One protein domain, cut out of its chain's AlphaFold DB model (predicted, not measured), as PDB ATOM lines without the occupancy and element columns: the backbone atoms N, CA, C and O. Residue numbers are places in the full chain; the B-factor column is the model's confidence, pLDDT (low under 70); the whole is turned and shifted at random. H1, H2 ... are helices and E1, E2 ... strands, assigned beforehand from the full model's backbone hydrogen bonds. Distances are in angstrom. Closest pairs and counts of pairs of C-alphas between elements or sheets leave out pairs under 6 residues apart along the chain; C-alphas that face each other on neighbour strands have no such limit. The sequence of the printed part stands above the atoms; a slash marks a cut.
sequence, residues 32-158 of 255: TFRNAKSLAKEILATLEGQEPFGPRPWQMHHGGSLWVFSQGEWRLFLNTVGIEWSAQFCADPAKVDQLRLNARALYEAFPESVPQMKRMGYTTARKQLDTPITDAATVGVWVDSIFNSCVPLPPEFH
ATOM      1  N   THR A  32      37.857  13.665 -30.910       95.19
ATOM      2  CA  THR A  32      37.464  12.658 -29.917       95.19
ATOM      3  C   THR A  32      35.952  12.643 -29.698       95.19
ATOM      4  O   THR A  32      35.327  11.594 -29.867       95.19
ATOM      5  N   PHE A  33      35.351  13.808 -29.429       95.50
ATOM      6  CA  PHE A  33      33.911  13.913 -29.192       95.50
ATOM      7  C   PHE A  33      33.090  13.627 -30.450       95.50
ATOM      8  O   PHE A  33      32.054  12.968 -30.381       95.50
ATOM      9  N   ARG A  34      33.548  14.067 -31.631       96.00
ATOM     10  CA  ARG A  34      32.878  13.735 -32.902       96.00
ATOM     11  C   ARG A  34      32.846  12.228 -33.153       96.00
ATOM     12  O   ARG A  34      31.800  11.709 -33.536       96.00
ATOM     13  N   ASN A  35      33.949  11.533 -32.888       96.88
ATOM     14  CA  ASN A  35      34.027  10.080 -33.027       96.88
ATOM     15  C   ASN A  35      33.121   9.367 -32.012       96.88
ATOM     16  O   ASN A  35      32.403   8.444 -32.388       96.88
ATOM     17  N   ALA A  36      33.105   9.819 -30.751       97.81
ATOM     18  CA  ALA A  36      32.218   9.275 -29.720       97.81
ATOM     19  C   ALA A  36      30.739   9.469 -30.098       97.81
ATOM     20  O   ALA A  36      29.956   8.524 -30.067       97.81
ATOM     21  N   LYS A  37      30.377  10.667 -30.571       96.31
ATOM     22  CA  LYS A  37      29.024  10.993 -31.037       96.31
ATOM     23  C   LYS A  37      28.594  10.152 -32.238       96.31
ATOM     24  O   LYS A  37      27.419   9.806 -32.325       96.31
ATOM     25  N   SER A  38      29.507   9.846 -33.162       97.12
ATOM     26  CA  SER A  38      29.220   8.944 -34.286       97.12
ATOM     27  C   SER A  38      28.898   7.540 -33.782       97.12
ATOM     28  O   SER A  38      27.819   7.031 -34.071       97.12
ATOM     29  N   LEU A  39      29.772   6.972 -32.941       98.38
ATOM     30  CA  LEU A  39      29.568   5.647 -32.353       98.38
ATOM     31  C   LEU A  39      28.249   5.572 -31.572       98.38
ATOM     32  O   LEU A  39      27.459   4.666 -31.801       98.38
ATOM     33  N   ALA A  40      27.979   6.531 -30.682       97.38
ATOM     34  CA  ALA A  40      26.761   6.531 -29.873       97.38
ATOM     35  C   ALA A  40      25.488   6.569 -30.730       97.38
ATOM     36  O   ALA A  40      24.512   5.895 -30.417       97.38
ATOM     37  N   LYS A  41      25.492   7.320 -31.839       95.56
ATOM     38  CA  LYS A  41      24.370   7.332 -32.787       95.56
ATOM     39  C   LYS A  41      24.181   5.987 -33.480       95.56
ATOM     40  O   LYS A  41      23.042   5.568 -33.646       95.56
ATOM     41  N   GLU A  42      25.268   5.336 -33.883       96.62
ATOM     42  CA  GLU A  42      25.201   3.998 -34.473       96.62
ATOM     43  C   GLU A  42      24.701   2.965 -33.459       96.62
ATOM     44  O   GLU A  42      23.868   2.144 -33.816       96.62
ATOM     45  N   ILE A  43      25.133   3.047 -32.196       97.50
ATOM     46  CA  ILE A  43      24.626   2.203 -31.101       97.50
ATOM     47  C   ILE A  43      23.121   2.404 -30.915       97.50
ATOM     48  O   ILE A  43      22.367   1.441 -30.917       97.50
ATOM     49  N   LEU A  44      22.663   3.651 -30.791       95.50
ATOM     50  CA  LEU A  44      21.241   3.949 -30.596       95.50
ATOM     51  C   LEU A  44      20.379   3.452 -31.758       95.50
ATOM     52  O   LEU A  44      19.266   2.989 -31.535       95.50
ATOM     53  N   ALA A  45      20.901   3.495 -32.984       93.56
ATOM     54  CA  ALA A  45      20.205   2.970 -34.151       93.56
ATOM     55  C   ALA A  45      19.955   1.452 -34.078       93.56
ATOM     56  O   ALA A  45      19.067   0.973 -34.778       93.56
ATOM     57  N   THR A  46      20.682   0.702 -33.239       94.81
ATOM     58  CA  THR A  46      20.458  -0.742 -33.051       94.81
ATOM     59  C   THR A  46      19.453  -1.075 -31.949       94.81
ATOM     60  O   THR A  46      19.188  -2.253 -31.737       94.81
ATOM     61  N   LEU A  47      18.966  -0.096 -31.180       93.12
ATOM     62  CA  LEU A  47      18.158  -0.362 -29.981       93.12
ATOM     63  C   LEU A  47      16.647  -0.429 -30.242       93.12
ATOM     64  O   LEU A  47      15.925  -0.859 -29.355       93.12
ATOM     65  N   GLU A  48      16.168  -0.015 -31.419       85.88
ATOM     66  CA  GLU A  48      14.773  -0.168 -31.883       85.88
ATOM     67  C   GLU A  48      13.687   0.024 -30.792       85.88
ATOM     68  O   GLU A  48      12.854  -0.852 -30.560       85.88
ATOM     69  N   GLY A  49      13.673   1.174 -30.104       84.88
ATOM     70  CA  GLY A  49      12.683   1.472 -29.053       84.88
ATOM     71  C   GLY A  49      13.094   1.072 -27.630       84.88
ATOM     72  O   GLY A  49      12.319   1.268 -26.693       84.88
ATOM     73  N   GLN A  50      14.298   0.524 -27.452       89.19
ATOM     74  CA  GLN A  50      14.899   0.192 -26.156       89.19
ATOM     75  C   GLN A  50      15.937   1.235 -25.707       89.19
ATOM     76  O   GLN A  50      16.859   0.931 -24.947       89.19
ATOM     77  N   GLU A  51      15.845   2.471 -26.199       91.56
ATOM     78  CA  GLU A  51      16.825   3.499 -25.868       91.56
ATOM     79  C   GLU A  51      16.735   3.900 -24.381       91.56
ATOM     80  O   GLU A  51      15.634   4.152 -23.883       91.56
ATOM     81  N   PRO A  52      17.869   4.028 -23.654       88.38
ATOM     82  CA  PRO A  52      17.876   4.154 -22.189       88.38
ATOM     83  C   PRO A  52      17.055   5.312 -21.611       88.38
ATOM     84  O   PRO A  52      16.615   5.249 -20.465       88.38
ATOM     85  N   PHE A  53      16.880   6.384 -22.388       85.50
ATOM     86  CA  PHE A  53      16.185   7.603 -21.969       85.50
ATOM     87  C   PHE A  53      14.989   7.940 -22.856       85.50
ATOM     88  O   PHE A  53      14.481   9.055 -22.796       85.50
ATOM     89  N   GLY A  54      14.519   6.983 -23.655       85.38
ATOM     90  CA  GLY A  54      13.404   7.180 -24.567       85.38
ATOM     91  C   GLY A  54      13.822   7.643 -25.965       85.38
ATOM     92  O   GLY A  54      15.013   7.701 -26.298       85.38
ATOM     93  N   PRO A  55      12.825   7.925 -26.819       84.88
ATOM     94  CA  PRO A  55      13.036   8.089 -28.246       84.88
ATOM     95  C   PRO A  55      13.747   9.401 -28.596       84.88
ATOM     96  O   PRO A  55      13.846  10.338 -27.810       84.88
ATOM     97  N   ARG A  56      14.222   9.464 -29.842       83.25
ATOM     98  CA  ARG A  56      14.822  10.651 -30.468       83.25
ATOM     99  C   ARG A  56      13.905  11.901 -30.396       83.25
ATOM    100  O   ARG A  56      12.684  11.745 -30.410       83.25
ATOM    101  N   PRO A  57      14.458  13.128 -30.515       88.00
ATOM    102  CA  PRO A  57      15.867  13.451 -30.765       88.00
ATOM    103  C   PRO A  57      16.735  13.308 -29.512       88.00
ATOM    104  O   PRO A  57      16.296  13.644 -28.428       88.00
ATOM    105  N   TRP A  58      17.988  12.871 -29.668       87.06
ATOM    106  CA  TRP A  58      18.951  12.806 -28.561       87.06
ATOM    107  C   TRP A  58      19.984  13.920 -28.649       87.06
ATOM    108  O   TRP A  58      20.571  14.177 -29.709       87.06
ATOM    109  N   GLN A  59      20.272  14.517 -27.503       86.19
ATOM    110  CA  GLN A  59      21.427  15.366 -27.276       86.19
ATOM    111  C   GLN A  59      22.517  14.522 -26.603       86.19
ATOM    112  O   GLN A  59      22.263  13.820 -25.631       86.19
ATOM    113  N   MET A  60      23.730  14.546 -27.163       90.44
ATOM    114  CA  MET A  60      24.855  13.769 -26.633       90.44
ATOM    115  C   MET A  60      25.552  14.569 -25.544       90.44
ATOM    116  O   MET A  60      26.353  15.454 -25.850       90.44
ATOM    117  N   HIS A  61      25.221  14.242 -24.301       89.00
ATOM    118  CA  HIS A  61      25.692  14.939 -23.114       89.00
ATOM    119  C   HIS A  61      26.956  14.322 -22.534       89.00
ATOM    120  O   HIS A  61      27.206  13.122 -22.661       89.00
ATOM    121  N   HIS A  62      27.758  15.168 -21.903       91.75
ATOM    122  CA  HIS A  62      28.881  14.776 -21.062       91.75
ATOM    123  C   HIS A  62      28.315  14.337 -19.705       91.75
ATOM    124  O   HIS A  62      27.556  15.089 -19.115       91.75
ATOM    125  N   GLY A  63      28.589  13.113 -19.240       87.81
ATOM    126  CA  GLY A  63      27.897  12.605 -18.046       87.81
ATOM    127  C   GLY A  63      28.180  11.156 -17.639       87.81
ATOM    128  O   GLY A  63      27.290  10.484 -17.126       87.81
ATOM    129  N   GLY A  64      29.392  10.647 -17.872       93.31
ATOM    130  CA  GLY A  64      29.825   9.331 -17.390       93.31
ATOM    131  C   GLY A  64      29.246   8.115 -18.128       93.31
ATOM    132  O   GLY A  64      29.104   7.065 -17.506       93.31
ATOM    133  N   SER A  65      28.876   8.215 -19.410       95.50
ATOM    134  CA  SER A  65      28.315   7.071 -20.155       95.50
ATOM    135  C   SER A  65      29.319   5.937 -20.364       95.50
ATOM    136  O   SER A  65      30.442   6.171 -20.792       95.50
ATOM    137  N   LEU A  66      28.876   4.695 -20.171       98.31
ATOM    138  CA  LEU A  66      29.634   3.474 -20.437       98.31
ATOM    139  C   LEU A  66      28.777   2.523 -21.283       98.31
ATOM    140  O   LEU A  66      27.939   1.781 -20.771       98.31
ATOM    141  N   TRP A  67      28.958   2.568 -22.602       98.31
ATOM    142  CA  TRP A  67      28.234   1.713 -23.544       98.31
ATOM    143  C   TRP A  67      28.867   0.325 -23.624       98.31
ATOM    144  O   TRP A  67      30.011   0.188 -24.060       98.31
ATOM    145  N   VAL A  68      28.129  -0.701 -23.217       98.44
ATOM    146  CA  VAL A  68      28.590  -2.091 -23.138       98.44
ATOM    147  C   VAL A  68      27.841  -2.935 -24.158       98.44
ATOM    148  O   VAL A  68      26.618  -2.854 -24.243       98.44
ATOM    149  N   PHE A  69      28.572  -3.753 -24.910       98.50
ATOM    150  CA  PHE A  69      28.011  -4.742 -25.822       98.50
ATOM    151  C   PHE A  69      28.173  -6.137 -25.228       98.50
ATOM    152  O   PHE A  69      29.275  -6.526 -24.830       98.50
ATOM    153  N   SER A  70      27.079  -6.887 -25.173       96.88
ATOM    154  CA  SER A  70      27.068  -8.263 -24.688       96.88
ATOM    155  C   SER A  70      25.892  -9.005 -25.298       96.88
ATOM    156  O   SER A  70      24.785  -8.476 -25.324       96.88
ATOM    157  N   GLN A  71      26.112 -10.251 -25.729       94.44
ATOM    158  CA  GLN A  71      25.043 -11.120 -26.248       94.44
ATOM    159  C   GLN A  71      24.276 -10.500 -27.433       94.44
ATOM    160  O   GLN A  71      23.079 -10.714 -27.583       94.44
ATOM    161  N   GLY A  72      24.963  -9.730 -28.282       93.81
ATOM    162  CA  GLY A  72      24.347  -9.098 -29.454       93.81
ATOM    163  C   GLY A  72      23.654  -7.759 -29.187       93.81
ATOM    164  O   GLY A  72      23.204  -7.130 -30.139       93.81
ATOM    165  N   GLU A  73      23.603  -7.296 -27.938       95.31
ATOM    166  CA  GLU A  73      22.870  -6.090 -27.546       95.31
ATOM    167  C   GLU A  73      23.778  -5.041 -26.905       95.31
ATOM    168  O   GLU A  73      24.753  -5.361 -26.217       95.31
ATOM    169  N   TRP A  74      23.419  -3.771 -27.092       98.00
ATOM    170  CA  TRP A  74      24.038  -2.645 -26.405       98.00
ATOM    171  C   TRP A  74      23.242  -2.246 -25.168       98.00
ATOM    172  O   TRP A  74      22.017  -2.160 -25.198       98.00
ATOM    173  N   ARG A  75      23.945  -1.939 -24.078       96.81
ATOM    174  CA  ARG A  75      23.365  -1.409 -22.840       96.81
ATOM    175  C   ARG A  75      24.195  -0.239 -22.338       96.81
ATOM    176  O   ARG A  75      25.422  -0.248 -22.442       96.81
ATOM    177  N   LEU A  76      23.521   0.768 -21.794       97.12
ATOM    178  CA  LEU A  76      24.173   1.912 -21.169       97.12
ATOM    179  C   LEU A  76      24.328   1.669 -19.669       97.12
ATOM    180  O   LEU A  76      23.343   1.478 -18.959       97.12
ATOM    181  N   PHE A  77      25.562   1.753 -19.196       97.00
ATOM    182  CA  PHE A  77      25.904   1.910 -17.790       97.00
ATOM    183  C   PHE A  77      26.351   3.351 -17.544       97.00
ATOM    184  O   PHE A  77      26.719   4.072 -18.475       97.00
ATOM    185  N   LEU A  78      26.322   3.776 -16.286       93.94
ATOM    186  CA  LEU A  78      26.885   5.053 -15.865       93.94
ATOM    187  C   LEU A  78      28.029   4.781 -14.902       93.94
ATOM    188  O   LEU A  78      27.956   3.859 -14.087       93.94
ATOM    189  N   ASN A  79      29.088   5.572 -15.021       95.06
ATOM    190  CA  ASN A  79      30.172   5.562 -14.053       95.06
ATOM    191  C   ASN A  79      29.696   6.134 -12.705       95.06
ATOM    192  O   ASN A  79      28.582   6.648 -12.597       95.06
ATOM    193  N   THR A  80      30.542   6.061 -11.676       92.69
ATOM    194  CA  THR A  80      30.218   6.574 -10.334       92.69
ATOM    195  C   THR A  80      29.847   8.055 -10.344       92.69
ATOM    196  O   THR A  80      28.977   8.452  -9.582       92.69
ATOM    197  N   VAL A  81      30.485   8.838 -11.219       91.50
ATOM    198  CA  VAL A  81      30.147  10.236 -11.524       91.50
ATOM    199  C   VAL A  81      30.444  10.534 -12.994       91.50
ATOM    200  O   VAL A  81      31.296   9.884 -13.614       91.50
ATOM    201  N   GLY A  82      29.741  11.518 -13.551       90.81
ATOM    202  CA  GLY A  82      30.011  12.066 -14.877       90.81
ATOM    203  C   GLY A  82      30.797  13.370 -14.807       90.81
ATOM    204  O   GLY A  82      30.650  14.139 -13.864       90.81
ATOM    205  N   ILE A  83      31.623  13.647 -15.816       92.62
ATOM    206  CA  ILE A  83      32.336  14.925 -15.912       92.62
ATOM    207  C   ILE A  83      31.696  15.771 -16.998       92.62
ATOM    208  O   ILE A  83      31.854  15.481 -18.189       92.62
ATOM    209  N   GLU A  84      31.026  16.843 -16.582       88.06
ATOM    210  CA  GLU A  84      30.604  17.912 -17.481       88.06
ATOM    211  C   GLU A  84      31.798  18.545 -18.182       88.06
ATOM    212  O   GLU A  84      32.877  18.701 -17.609       88.06
ATOM    213  N   TRP A  85      31.606  18.986 -19.422       88.62
ATOM    214  CA  TRP A  85      32.725  19.477 -20.222       88.62
ATOM    215  C   TRP A  85      33.493  20.626 -19.551       88.62
ATOM    216  O   TRP A  85      34.720  20.623 -19.561       88.62
ATOM    217  N   SER A  86      32.812  21.599 -18.942       86.50
ATOM    218  CA  SER A  86      33.481  22.727 -18.275       86.50
ATOM    219  C   SER A  86      34.214  22.327 -16.996       86.50
ATOM    220  O   SER A  86      35.155  23.009 -16.600       86.50
ATOM    221  N   ALA A  87      33.817  21.220 -16.363       90.69
ATOM    222  CA  ALA A  87      34.441  20.730 -15.138       90.69
ATOM    223  C   ALA A  87      35.852  20.175 -15.377       90.69
ATOM    224  O   ALA A  87      36.644  20.087 -14.443       90.69
ATOM    225  N   GLN A  88      36.207  19.859 -16.628       93.12
ATOM    226  CA  GLN A  88      37.532  19.339 -16.979       93.12
ATOM    227  C   GLN A  88      38.684  20.246 -16.511       93.12
ATOM    228  O   GLN A  88      39.784  19.768 -16.263       93.12
ATOM    229  N   PHE A  89      38.439  21.556 -16.394       93.62
ATOM    230  CA  PHE A  89      39.465  22.541 -16.063       93.62
ATOM    231  C   PHE A  89      39.841  22.572 -14.580       93.62
ATOM    232  O   PHE A  89      40.955  22.978 -14.250       93.62
ATOM    233  N   CYS A  90      38.948  22.109 -13.702       94.69
ATOM    234  CA  CYS A  90      39.225  21.916 -12.279       94.69
ATOM    235  C   CYS A  90      39.363  20.442 -11.887       94.69
ATOM    236  O   CYS A  90      39.599  20.171 -10.714       94.69
ATOM    237  N   ALA A  91      39.182  19.500 -12.816       96.75
ATOM    238  CA  ALA A  91      39.221  18.074 -12.525       96.75
ATOM    239  C   ALA A  91      40.645  17.600 -12.191       96.75
ATOM    240  O   ALA A  91      41.593  17.856 -12.935       96.75
ATOM    241  N   ASP A  92      40.767  16.878 -11.082       98.19
ATOM    242  CA  ASP A  92      41.996  16.246 -10.620       98.19
ATOM    243  C   ASP A  92      42.284  14.987 -11.456       98.19
ATOM    244  O   ASP A  92      41.495  14.033 -11.404       98.19
ATOM    245  N   PRO A  93      43.409  14.929 -12.200       98.31
ATOM    246  CA  PRO A  93      43.752  13.778 -13.027       98.31
ATOM    247  C   PRO A  93      43.710  12.440 -12.285       98.31
ATOM    248  O   PRO A  93      43.252  11.457 -12.863       98.31
ATOM    249  N   ALA A  94      44.110  12.390 -11.010       98.31
ATOM    250  CA  ALA A  94      44.116  11.152 -10.236       98.31
ATOM    251  C   ALA A  94      42.694  10.639  -9.962       98.31
ATOM    252  O   ALA A  94      42.444   9.434 -10.036       98.31
ATOM    253  N   LYS A  95      41.745  11.546  -9.694       98.38
ATOM    254  CA  LYS A  95      40.330  11.201  -9.492       98.38
ATOM    255  C   LYS A  95      39.668  10.791 -10.806       98.38
ATOM    256  O   LYS A  95      38.921   9.815 -10.838       98.38
ATOM    257  N   VAL A  96      39.990  11.474 -11.906       98.44
ATOM    258  CA  VAL A  96      39.516  11.076 -13.241       98.44
ATOM    259  C   VAL A  96      40.094   9.713 -13.649       98.44
ATOM    260  O   VAL A  96      39.378   8.898 -14.232       98.44
ATOM    261  N   ASP A  97      41.344   9.403 -13.290       98.69
ATOM    262  CA  ASP A  97      41.938   8.087 -13.554       98.69
ATOM    263  C   ASP A  97      41.191   6.954 -12.834       98.69
ATOM    264  O   ASP A  97      41.046   5.873 -13.402       98.69
ATOM    265  N   GLN A  98      40.618   7.197 -11.647       98.50
ATOM    266  CA  GLN A  98      39.751   6.210 -10.986       98.50
ATOM    267  C   GLN A  98      38.496   5.902 -11.814       98.50
ATOM    268  O   GLN A  98      38.113   4.738 -11.945       98.50
ATOM    269  N   LEU A  99      37.893   6.908 -12.456       98.38
ATOM    270  CA  LEU A  99      36.770   6.692 -13.378       98.38
ATOM    271  C   LEU A  99      37.194   5.860 -14.591       98.38
ATOM    272  O   LEU A  99      36.443   4.977 -15.020       98.38
ATOM    273  N   ARG A 100      38.404   6.094 -15.116       98.62
ATOM    274  CA  ARG A 100      38.984   5.264 -16.180       98.62
ATOM    275  C   ARG A 100      39.201   3.830 -15.721       98.62
ATOM    276  O   ARG A 100      38.879   2.912 -16.472       98.62
ATOM    277  N   LEU A 101      39.715   3.614 -14.514       98.62
ATOM    278  CA  LEU A 101      39.915   2.276 -13.954       98.62
ATOM    279  C   LEU A 101      38.586   1.532 -13.762       98.62
ATOM    280  O   LEU A 101      38.499   0.370 -14.156       98.62
ATOM    281  N   ASN A 102      37.540   2.207 -13.274       98.38
ATOM    282  CA  ASN A 102      36.189   1.644 -13.178       98.38
ATOM    283  C   ASN A 102      35.661   1.209 -14.550       98.38
ATOM    284  O   ASN A 102      35.201   0.078 -14.721       98.38
ATOM    285  N   ALA A 103      35.771   2.088 -15.550       98.50
ATOM    286  CA  ALA A 103      35.379   1.766 -16.915       98.50
ATOM    287  C   ALA A 103      36.192   0.583 -17.451       98.50
ATOM    288  O   ALA A 103      35.624  -0.372 -17.969       98.50
ATOM    289  N   ARG A 104      37.518   0.601 -17.289       98.50
ATOM    290  CA  ARG A 104      38.396  -0.478 -17.744       98.50
ATOM    291  C   ARG A 104      37.990  -1.823 -17.141       98.50
ATOM    292  O   ARG A 104      37.874  -2.778 -17.900       98.50
ATOM    293  N   ALA A 105      37.724  -1.885 -15.837       98.56
ATOM    294  CA  ALA A 105      37.257  -3.105 -15.181       98.56
ATOM    295  C   ALA A 105      35.926  -3.604 -15.777       98.56
ATOM    296  O   ALA A 105      35.777  -4.795 -16.053       98.56
ATOM    297  N   LEU A 106      34.984  -2.696 -16.061       98.56
ATOM    298  CA  LEU A 106      33.732  -3.037 -16.742       98.56
ATOM    299  C   LEU A 106      33.987  -3.608 -18.148       98.56
ATOM    300  O   LEU A 106      33.452  -4.655 -18.498       98.56
ATOM    301  N   TYR A 107      34.837  -2.969 -18.954       98.50
ATOM    302  CA  TYR A 107      35.147  -3.439 -20.310       98.50
ATOM    303  C   TYR A 107      35.979  -4.731 -20.341       98.50
ATOM    304  O   TYR A 107      35.905  -5.471 -21.321       98.50
ATOM    305  N   GLU A 108      36.739  -5.031 -19.287       98.31
ATOM    306  CA  GLU A 108      37.389  -6.333 -19.096       98.31
ATOM    307  C   GLU A 108      36.360  -7.433 -18.782       98.31
ATOM    308  O   GLU A 108      36.488  -8.544 -19.296       98.31
ATOM    309  N   ALA A 109      35.303  -7.120 -18.024       98.44
ATOM    310  CA  ALA A 109      34.197  -8.044 -17.755       98.44
ATOM    311  C   ALA A 109      33.285  -8.286 -18.978       98.44
ATOM    312  O   ALA A 109      32.651  -9.337 -19.070       98.44
ATOM    313  N   PHE A 110      33.247  -7.351 -19.935       98.38
ATOM    314  CA  PHE A 110      32.459  -7.444 -21.172       98.38
ATOM    315  C   PHE A 110      33.347  -7.334 -22.430       98.38
ATOM    316  O   PHE A 110      33.279  -6.336 -23.165       98.38
ATOM    317  N   PRO A 111      34.170  -8.362 -22.720       97.50
ATOM    318  CA  PRO A 111      35.265  -8.278 -23.690       97.50
ATOM    319  C   PRO A 111      34.822  -8.085 -25.148       97.50
ATOM    320  O   PRO A 111      35.638  -7.705 -25.986       97.50
ATOM    321  N   GLU A 112      33.545  -8.306 -25.475       98.38
ATOM    322  CA  GLU A 112      32.997  -8.092 -26.824       98.38
ATOM    323  C   GLU A 112      32.827  -6.607 -27.180       98.38
ATOM    324  O   GLU A 112      32.830  -6.246 -28.361       98.38
ATOM    325  N   SER A 113      32.747  -5.740 -26.167       98.56
ATOM    326  CA  SER A 113      32.470  -4.310 -26.315       98.56
ATOM    327  C   SER A 113      33.510  -3.581 -27.159       98.56
ATOM    328  O   SER A 113      33.173  -2.979 -28.175       98.56
ATOM    329  N   VAL A 114      34.790  -3.651 -26.784       98.50
ATOM    330  CA  VAL A 114      35.861  -2.920 -27.489       98.50
ATOM    331  C   VAL A 114      36.034  -3.402 -28.942       98.50
ATOM    332  O   VAL A 114      36.123  -2.556 -29.837       98.50
ATOM    333  N   PRO A 115      36.041  -4.718 -29.241       98.50
ATOM    334  CA  PRO A 115      35.999  -5.209 -30.618       98.50
ATOM    335  C   PRO A 115      34.787  -4.712 -31.414       98.50
ATOM    336  O   PRO A 115      34.951  -4.339 -32.577       98.50
ATOM    337  N   GLN A 116      33.593  -4.674 -30.812       98.62
ATOM    338  CA  GLN A 116      32.393  -4.178 -31.484       98.62
ATOM    339  C   GLN A 116      32.488  -2.673 -31.771       98.62
ATOM    340  O   GLN A 116      32.241  -2.266 -32.902       98.62
ATOM    341  N   MET A 117      32.950  -1.863 -30.813       98.62
ATOM    342  CA  MET A 117      33.227  -0.435 -31.032       98.62
ATOM    343  C   MET A 117      34.177  -0.220 -32.213       98.62
ATOM    344  O   MET A 117      33.932   0.627 -33.067       98.62
ATOM    345  N   LYS A 118      35.244  -1.027 -32.301       98.44
ATOM    346  CA  LYS A 118      36.203  -0.965 -33.410       98.44
ATOM    347  C   LYS A 118      35.561  -1.319 -34.755       98.44
ATOM    348  O   LYS A 118      35.877  -0.666 -35.747       98.44
ATOM    349  N   ARG A 119      34.680  -2.329 -34.803       98.31
ATOM    350  CA  ARG A 119      33.907  -2.674 -36.014       98.31
ATOM    351  C   ARG A 119      32.990  -1.530 -36.453       98.31
ATOM    352  O   ARG A 119      32.841  -1.316 -37.648       98.31
ATOM    353  N   MET A 120      32.473  -0.766 -35.496       98.19
ATOM    354  CA  MET A 120      31.672   0.451 -35.697       98.19
ATOM    355  C   MET A 120      32.544   1.715 -35.864       98.19
ATOM    356  O   MET A 120      32.132   2.829 -35.564       98.19
ATOM    357  N   GLY A 121      33.807   1.560 -36.276       97.50
ATOM    358  CA  GLY A 121      34.696   2.679 -36.605       97.50
ATOM    359  C   GLY A 121      35.332   3.413 -35.415       97.50
ATOM    360  O   GLY A 121      36.205   4.259 -35.622       97.50
ATOM    361  N   TYR A 122      34.994   3.078 -34.166       98.06
ATOM    362  CA  TYR A 122      35.598   3.691 -32.980       98.06
ATOM    363  C   TYR A 122      36.884   2.966 -32.563       98.06
ATOM    364  O   TYR A 122      36.916   2.087 -31.702       98.06
ATOM    365  N   THR A 123      37.992   3.337 -33.201       97.50
ATOM    366  CA  THR A 123      39.279   2.626 -33.096       97.50
ATOM    367  C   THR A 123      40.125   2.995 -31.873       97.50
ATOM    368  O   THR A 123      41.141   2.350 -31.615       97.50
ATOM    369  N   THR A 124      39.725   4.012 -31.105       96.94
ATOM    370  CA  THR A 124      40.522   4.564 -29.992       96.94
ATOM    371  C   THR A 124      40.163   3.999 -28.616       96.94
ATOM    372  O   THR A 124      40.929   4.217 -27.677       96.94
ATOM    373  N   ALA A 125      39.090   3.202 -28.511       97.81
ATOM    374  CA  ALA A 125      38.579   2.655 -27.250       97.81
ATOM    375  C   ALA A 125      39.666   2.011 -26.377       97.81
ATOM    376  O   ALA A 125      39.858   2.410 -25.231       97.81
ATOM    377  N   ARG A 126      40.425   1.047 -26.922       97.62
ATOM    378  CA  ARG A 126      41.461   0.351 -26.138       97.62
ATOM    379  C   ARG A 126      42.548   1.307 -25.654       97.62
ATOM    380  O   ARG A 126      42.912   1.269 -24.487       97.62
ATOM    381  N   LYS A 127      43.018   2.201 -26.531       97.75
ATOM    382  CA  LYS A 127      44.035   3.199 -26.179       97.75
ATOM    383  C   LYS A 127      43.555   4.085 -25.029       97.75
ATOM    384  O   LYS A 127      44.314   4.316 -24.099       97.75
ATOM    385  N   GLN A 128      42.317   4.565 -25.078       97.62
ATOM    386  CA  GLN A 128      41.748   5.426 -24.038       97.62
ATOM    387  C   GLN A 128      41.571   4.699 -22.698       97.62
ATOM    388  O   GLN A 128      41.868   5.281 -21.663       97.62
ATOM    389  N   LEU A 129      41.146   3.431 -22.707       98.38
ATOM    390  CA  LEU A 129      41.031   2.629 -21.482       98.38
ATOM    391  C   LEU A 129      42.397   2.299 -20.861       98.38
ATOM    392  O   LEU A 129      42.496   2.175 -19.641       98.38
ATOM    393  N   ASP A 130      43.445   2.174 -21.678       98.00
ATOM    394  CA  ASP A 130      44.793   1.798 -21.233       98.00
ATOM    395  C   ASP A 130      45.709   2.971 -20.893       98.00
ATOM    396  O   ASP A 130      46.717   2.762 -20.224       98.00
ATOM    397  N   THR A 131      45.401   4.182 -21.360       98.25
ATOM    398  CA  THR A 131      46.250   5.358 -21.129       98.25
ATOM    399  C   THR A 131      45.935   5.949 -19.756       98.25
ATOM    400  O   THR A 131      44.815   6.430 -19.581       98.25
ATOM    401  N   PRO A 132      46.880   5.955 -18.797       98.44
ATOM    402  CA  PRO A 132      46.673   6.618 -17.516       98.44
ATOM    403  C   PRO A 132      46.384   8.108 -17.697       98.44
ATOM    404  O   PRO A 132      46.985   8.772 -18.546       98.44
ATOM    405  N   ILE A 133      45.484   8.634 -16.875       98.69
ATOM    406  CA  ILE A 133      45.141  10.052 -16.835       98.69
ATOM    407  C   ILE A 133      46.032  10.707 -15.785       98.69
ATOM    408  O   ILE A 133      45.983  10.367 -14.608       98.69
ATOM    409  N   THR A 134      46.902  11.608 -16.234       98.00
ATOM    410  CA  THR A 134      47.969  12.185 -15.393       98.00
ATOM    411  C   THR A 134      48.083  13.699 -15.517       98.00
ATOM    412  O   THR A 134      48.782  14.330 -14.730       98.00
ATOM    413  N   ASP A 135      47.370  14.299 -16.469       97.19
ATOM    414  CA  ASP A 135      47.409  15.728 -16.745       97.19
ATOM    415  C   ASP A 135      46.075  16.234 -17.320       97.19
ATOM    416  O   ASP A 135      45.168  15.468 -17.654       97.19
ATOM    417  N   ALA A 136      45.951  17.553 -17.464       95.19
ATOM    418  CA  ALA A 136      44.741  18.175 -17.996       95.19
ATOM    419  C   ALA A 136      44.431  17.773 -19.452       95.19
ATOM    420  O   ALA A 136      43.268  17.746 -19.855       95.19
ATOM    421  N   ALA A 137      45.448  17.447 -20.256       95.44
ATOM    422  CA  ALA A 137      45.249  17.045 -21.646       95.44
ATOM    423  C   ALA A 137      44.585  15.662 -21.732       95.44
ATOM    424  O   ALA A 137      43.628  15.468 -22.487       95.44
ATOM    425  N   THR A 138      45.052  14.711 -20.925       97.00
ATOM    426  CA  THR A 138      44.471  13.369 -20.804       97.00
ATOM    427  C   THR A 138      43.088  13.404 -20.154       97.00
ATOM    428  O   THR A 138      42.203  12.680 -20.616       97.00
ATOM    429  N   VAL A 139      42.843  14.312 -19.200       97.81
ATOM    430  CA  VAL A 139      41.487  14.614 -18.701       97.81
ATOM    431  C   VAL A 139      40.577  15.071 -19.845       97.81
ATOM    432  O   VAL A 139      39.498  14.511 -20.020       97.81
ATOM    433  N   GLY A 140      41.007  16.028 -20.674       95.56
ATOM    434  CA  GLY A 140      40.207  16.511 -21.808       95.56
ATOM    435  C   GLY A 140      39.850  15.404 -22.811       95.56
ATOM    436  O   GLY A 140      38.711  15.318 -23.274       95.56
ATOM    437  N   VAL A 141      40.791  14.496 -23.100       96.94
ATOM    438  CA  VAL A 141      40.534  13.319 -23.951       96.94
ATOM    439  C   VAL A 141      39.515  12.376 -23.313       96.94
ATOM    440  O   VAL A 141      38.643  11.874 -24.023       96.94
ATOM    441  N   TRP A 142      39.610  12.126 -22.004       98.00
ATOM    442  CA  TRP A 142      38.656  11.289 -21.274       98.00
ATOM    443  C   TRP A 142      37.251  11.885 -21.299       98.00
ATOM    444  O   TRP A 142      36.301  11.196 -21.673       98.00
ATOM    445  N   VAL A 143      37.139  13.176 -20.978       96.56
ATOM    446  CA  VAL A 143      35.879  13.924 -20.940       96.56
ATOM    447  C   VAL A 143      35.141  13.817 -22.272       96.56
ATOM    448  O   VAL A 143      33.947  13.534 -22.276       96.56
ATOM    449  N   ASP A 144      35.849  13.946 -23.392       96.62
ATOM    450  CA  ASP A 144      35.285  13.842 -24.743       96.62
ATOM    451  C   ASP A 144      35.165  12.406 -25.289       96.62
ATOM    452  O   ASP A 144      34.656  12.207 -26.394       96.62
ATOM    453  N   SER A 145      35.640  11.392 -24.563       98.06
ATOM    454  CA  SER A 145      35.567   9.991 -24.996       98.06
ATOM    455  C   SER A 145      34.157   9.411 -24.855       98.06
ATOM    456  O   SER A 145      33.307   9.973 -24.165       98.06
ATOM    457  N   ILE A 146      33.904   8.248 -25.470       97.94
ATOM    458  CA  ILE A 146      32.634   7.514 -25.309       97.94
ATOM    459  C   ILE A 146      32.406   7.030 -23.865       97.94
ATOM    460  O   ILE A 146      31.279   6.711 -23.500       97.94
ATOM    461  N   PHE A 147      33.471   6.988 -23.052       98.25
ATOM    462  CA  PHE A 147      33.469   6.506 -21.666       98.25
ATOM    463  C   PHE A 147      33.078   7.576 -20.633       98.25
ATOM    464  O   PHE A 147      33.069   7.318 -19.430       98.25
ATOM    465  N   ASN A 148      32.779   8.788 -21.104       97.19
ATOM    466  CA  ASN A 148      32.217   9.866 -20.298       97.19
ATOM    467  C   ASN A 148      31.134  10.635 -21.060       97.19
ATOM    468  O   ASN A 148      30.122  11.026 -20.485       97.19
ATOM    469  N   SER A 149      31.338  10.882 -22.349       94.81
ATOM    470  CA  SER A 149      30.402  11.631 -23.180       94.81
ATOM    471  C   SER A 149      29.470  10.733 -23.980       94.81
ATOM    472  O   SER A 149      29.806   9.596 -24.295       94.81
ATOM    473  N   CYS A 150      28.368  11.323 -24.442       94.75
ATOM    474  CA  CYS A 150      27.292  10.668 -25.180       94.75
ATOM    475  C   CYS A 150      26.330   9.873 -24.289       94.75
ATOM    476  O   CYS A 150      25.860   8.801 -24.672       94.75
ATOM    477  N   VAL A 151      25.964  10.460 -23.143       93.38
ATOM    478  CA  VAL A 151      24.681  10.164 -22.492       93.38
ATOM    479  C   VAL A 151      23.571  10.712 -23.410       93.38
ATOM    480  O   VAL A 151      23.551  11.920 -23.661       93.38
ATOM    481  N   PRO A 152      22.681   9.873 -23.971       92.12
ATOM    482  CA  PRO A 152      21.783  10.272 -25.053       92.12
ATOM    483  C   PRO A 152      20.461  10.802 -24.497       92.12
ATOM    484  O   PRO A 152      19.438  10.123 -24.544       92.12
ATOM    485  N   LEU A 153      20.480  12.000 -23.922       87.56
ATOM    486  CA  LEU A 153      19.289  12.554 -23.284       87.56
ATOM    487  C   LEU A 153      18.400  13.253 -24.314       87.56
ATOM    488  O   LEU A 153      18.894  14.084 -25.084       87.56
ATOM    489  N   PRO A 154      17.094  12.956 -24.334       82.94
ATOM    490  CA  PRO A 154      16.129  13.806 -25.014       82.94
ATOM    491  C   PRO A 154      16.103  15.238 -24.444       82.94
ATOM    492  O   PRO A 154      16.391  15.419 -23.255       82.94
ATOM    493  N   PRO A 155      15.753  16.263 -25.248       77.25
ATOM    494  CA  PRO A 155      15.694  17.659 -24.806       77.25
ATOM    495  C   PRO A 155      14.854  17.882 -23.542       77.25
ATOM    496  O   PRO A 155      15.194  18.715 -22.710       77.25
ATOM    497  N   GLU A 156      13.785  17.111 -23.344       72.50
ATOM    498  CA  GLU A 156      12.931  17.184 -22.155       72.50
ATOM    499  C   GLU A 156      13.634  16.769 -20.854       72.50
ATOM    500  O   GLU A 156      13.185  17.149 -19.775       72.50
ATOM    501  N   PHE A 157      14.747  16.031 -20.933       69.94
ATOM    502  CA  PHE A 157      15.591  15.687 -19.784       69.94
ATOM    503  C   PHE A 157      16.765  16.653 -19.588       69.94
ATOM    504  O   PHE A 157      17.484  16.541 -18.590       69.94
ATOM    505  N   HIS A 158      16.929  17.608 -20.504       66.25
ATOM    506  CA  HIS A 158      17.900  18.696 -20.474       66.25
ATOM    507  C   HIS A 158      17.148  20.039 -20.438       66.25
ATOM    508  O   HIS A 158      17.225  20.864 -21.344       66.25
TER     509      HIS A 158
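What this domain is: This is residues 32 to 158 of the 255 residues of an uncharacterized protein of Actinobacteria bacterium (UniProt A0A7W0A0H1). Two small strand pairs, E1 with E4 and E2 with E3, meet where E2 comes close to E4; H1 packs on E4, and the other five helices form a group beside the strands, touching one another in the order H2, H6, H3, H5, H4. H3 and H4 of this group reach E2, and the long loop of residues 46 to 58 lies at the opposite end of the domain from H6. The printed part has 127 residues, with six named helices and four named strands in the order H1, E1, E2, E3, H2, H3, H4, H5, H6, E4; both sheets are antiparallel and the class is mixed, helices and strands. The whole is compact, with a radius of gyration of the C-alphas of 13.7 A, and rounded, spanning 39 by 33 by 23 A.

How they stand to each other: H1, residues 32 to 45, comes closest to E4, residues 149 to 153, at the C-alphas of Lys 37 and Cys 150, 6.1 A apart. E1, residues 59 to 62, is antiparallel to E4, with N 59 and O 153 within hydrogen-bond range at 2.8 A. E2, residues 65 to 70, and E3, residues 73 to 78, form an antiparallel hairpin, with N 68 and O 75 at 2.9 A. The closest C-alphas of E2 and E4, Ser 65 and Val 151, are 5.3 A apart. H2, residues 85 to 89, touches H6, residues 136 to 143, closest at the C-alphas of Gln 88 and Gly 140, 6.2 A. H3, residues 93 to 109, touches H6 with residues 93 to 100 alone, closest at the C-alphas of Pro 93 and Val 139, 6.2 A, at a steep tilt of 38 degrees, the same way. The closest C-alphas of H3 and E2, Ala 103 and Leu 66, are 7.0 A apart. H4, residues 113 to 119, and H5, residues 125 to 130, form a helical hairpin and touch, closest at the C-alphas of Val 114 and Ala 125, 6.2 A. H5 touches H3, closest at the C-alphas of Leu 129 and Arg 104, 5.5 A. The closest C-alphas of H4 and E2, Ser 113 and Phe 69, are 4.5 A apart. H1 and H3 are apart. In H1, H3, H4, H5 and H6 every O i to N i+4 pair is within hydrogen-bond range; H2 has 0 of 1, and 1 of 2 O i to N i+3 pairs.

Where its parts are: H1 begins at C-alpha 32, (37.464, 12.658, -29.917), and is 20.2 A long. E2 and E3 measure 16.0 A and 16.6 A. H3, the longest helix, measures 24.3 A from C-alpha 93 at (43.752, 13.778, -13.027). E4 ends at C-alpha 153, (19.289, 12.554, -23.284).

The domain as a whole: The C-alphas of Gly 49 and Asp 135, the two farthest apart, are 39.5 A apart. The printed part has no cut. The link from H1 to E1 is long, with 13 residues. The mean pLDDT of the printed part is 94.4; residues 157 to 158 are under 70.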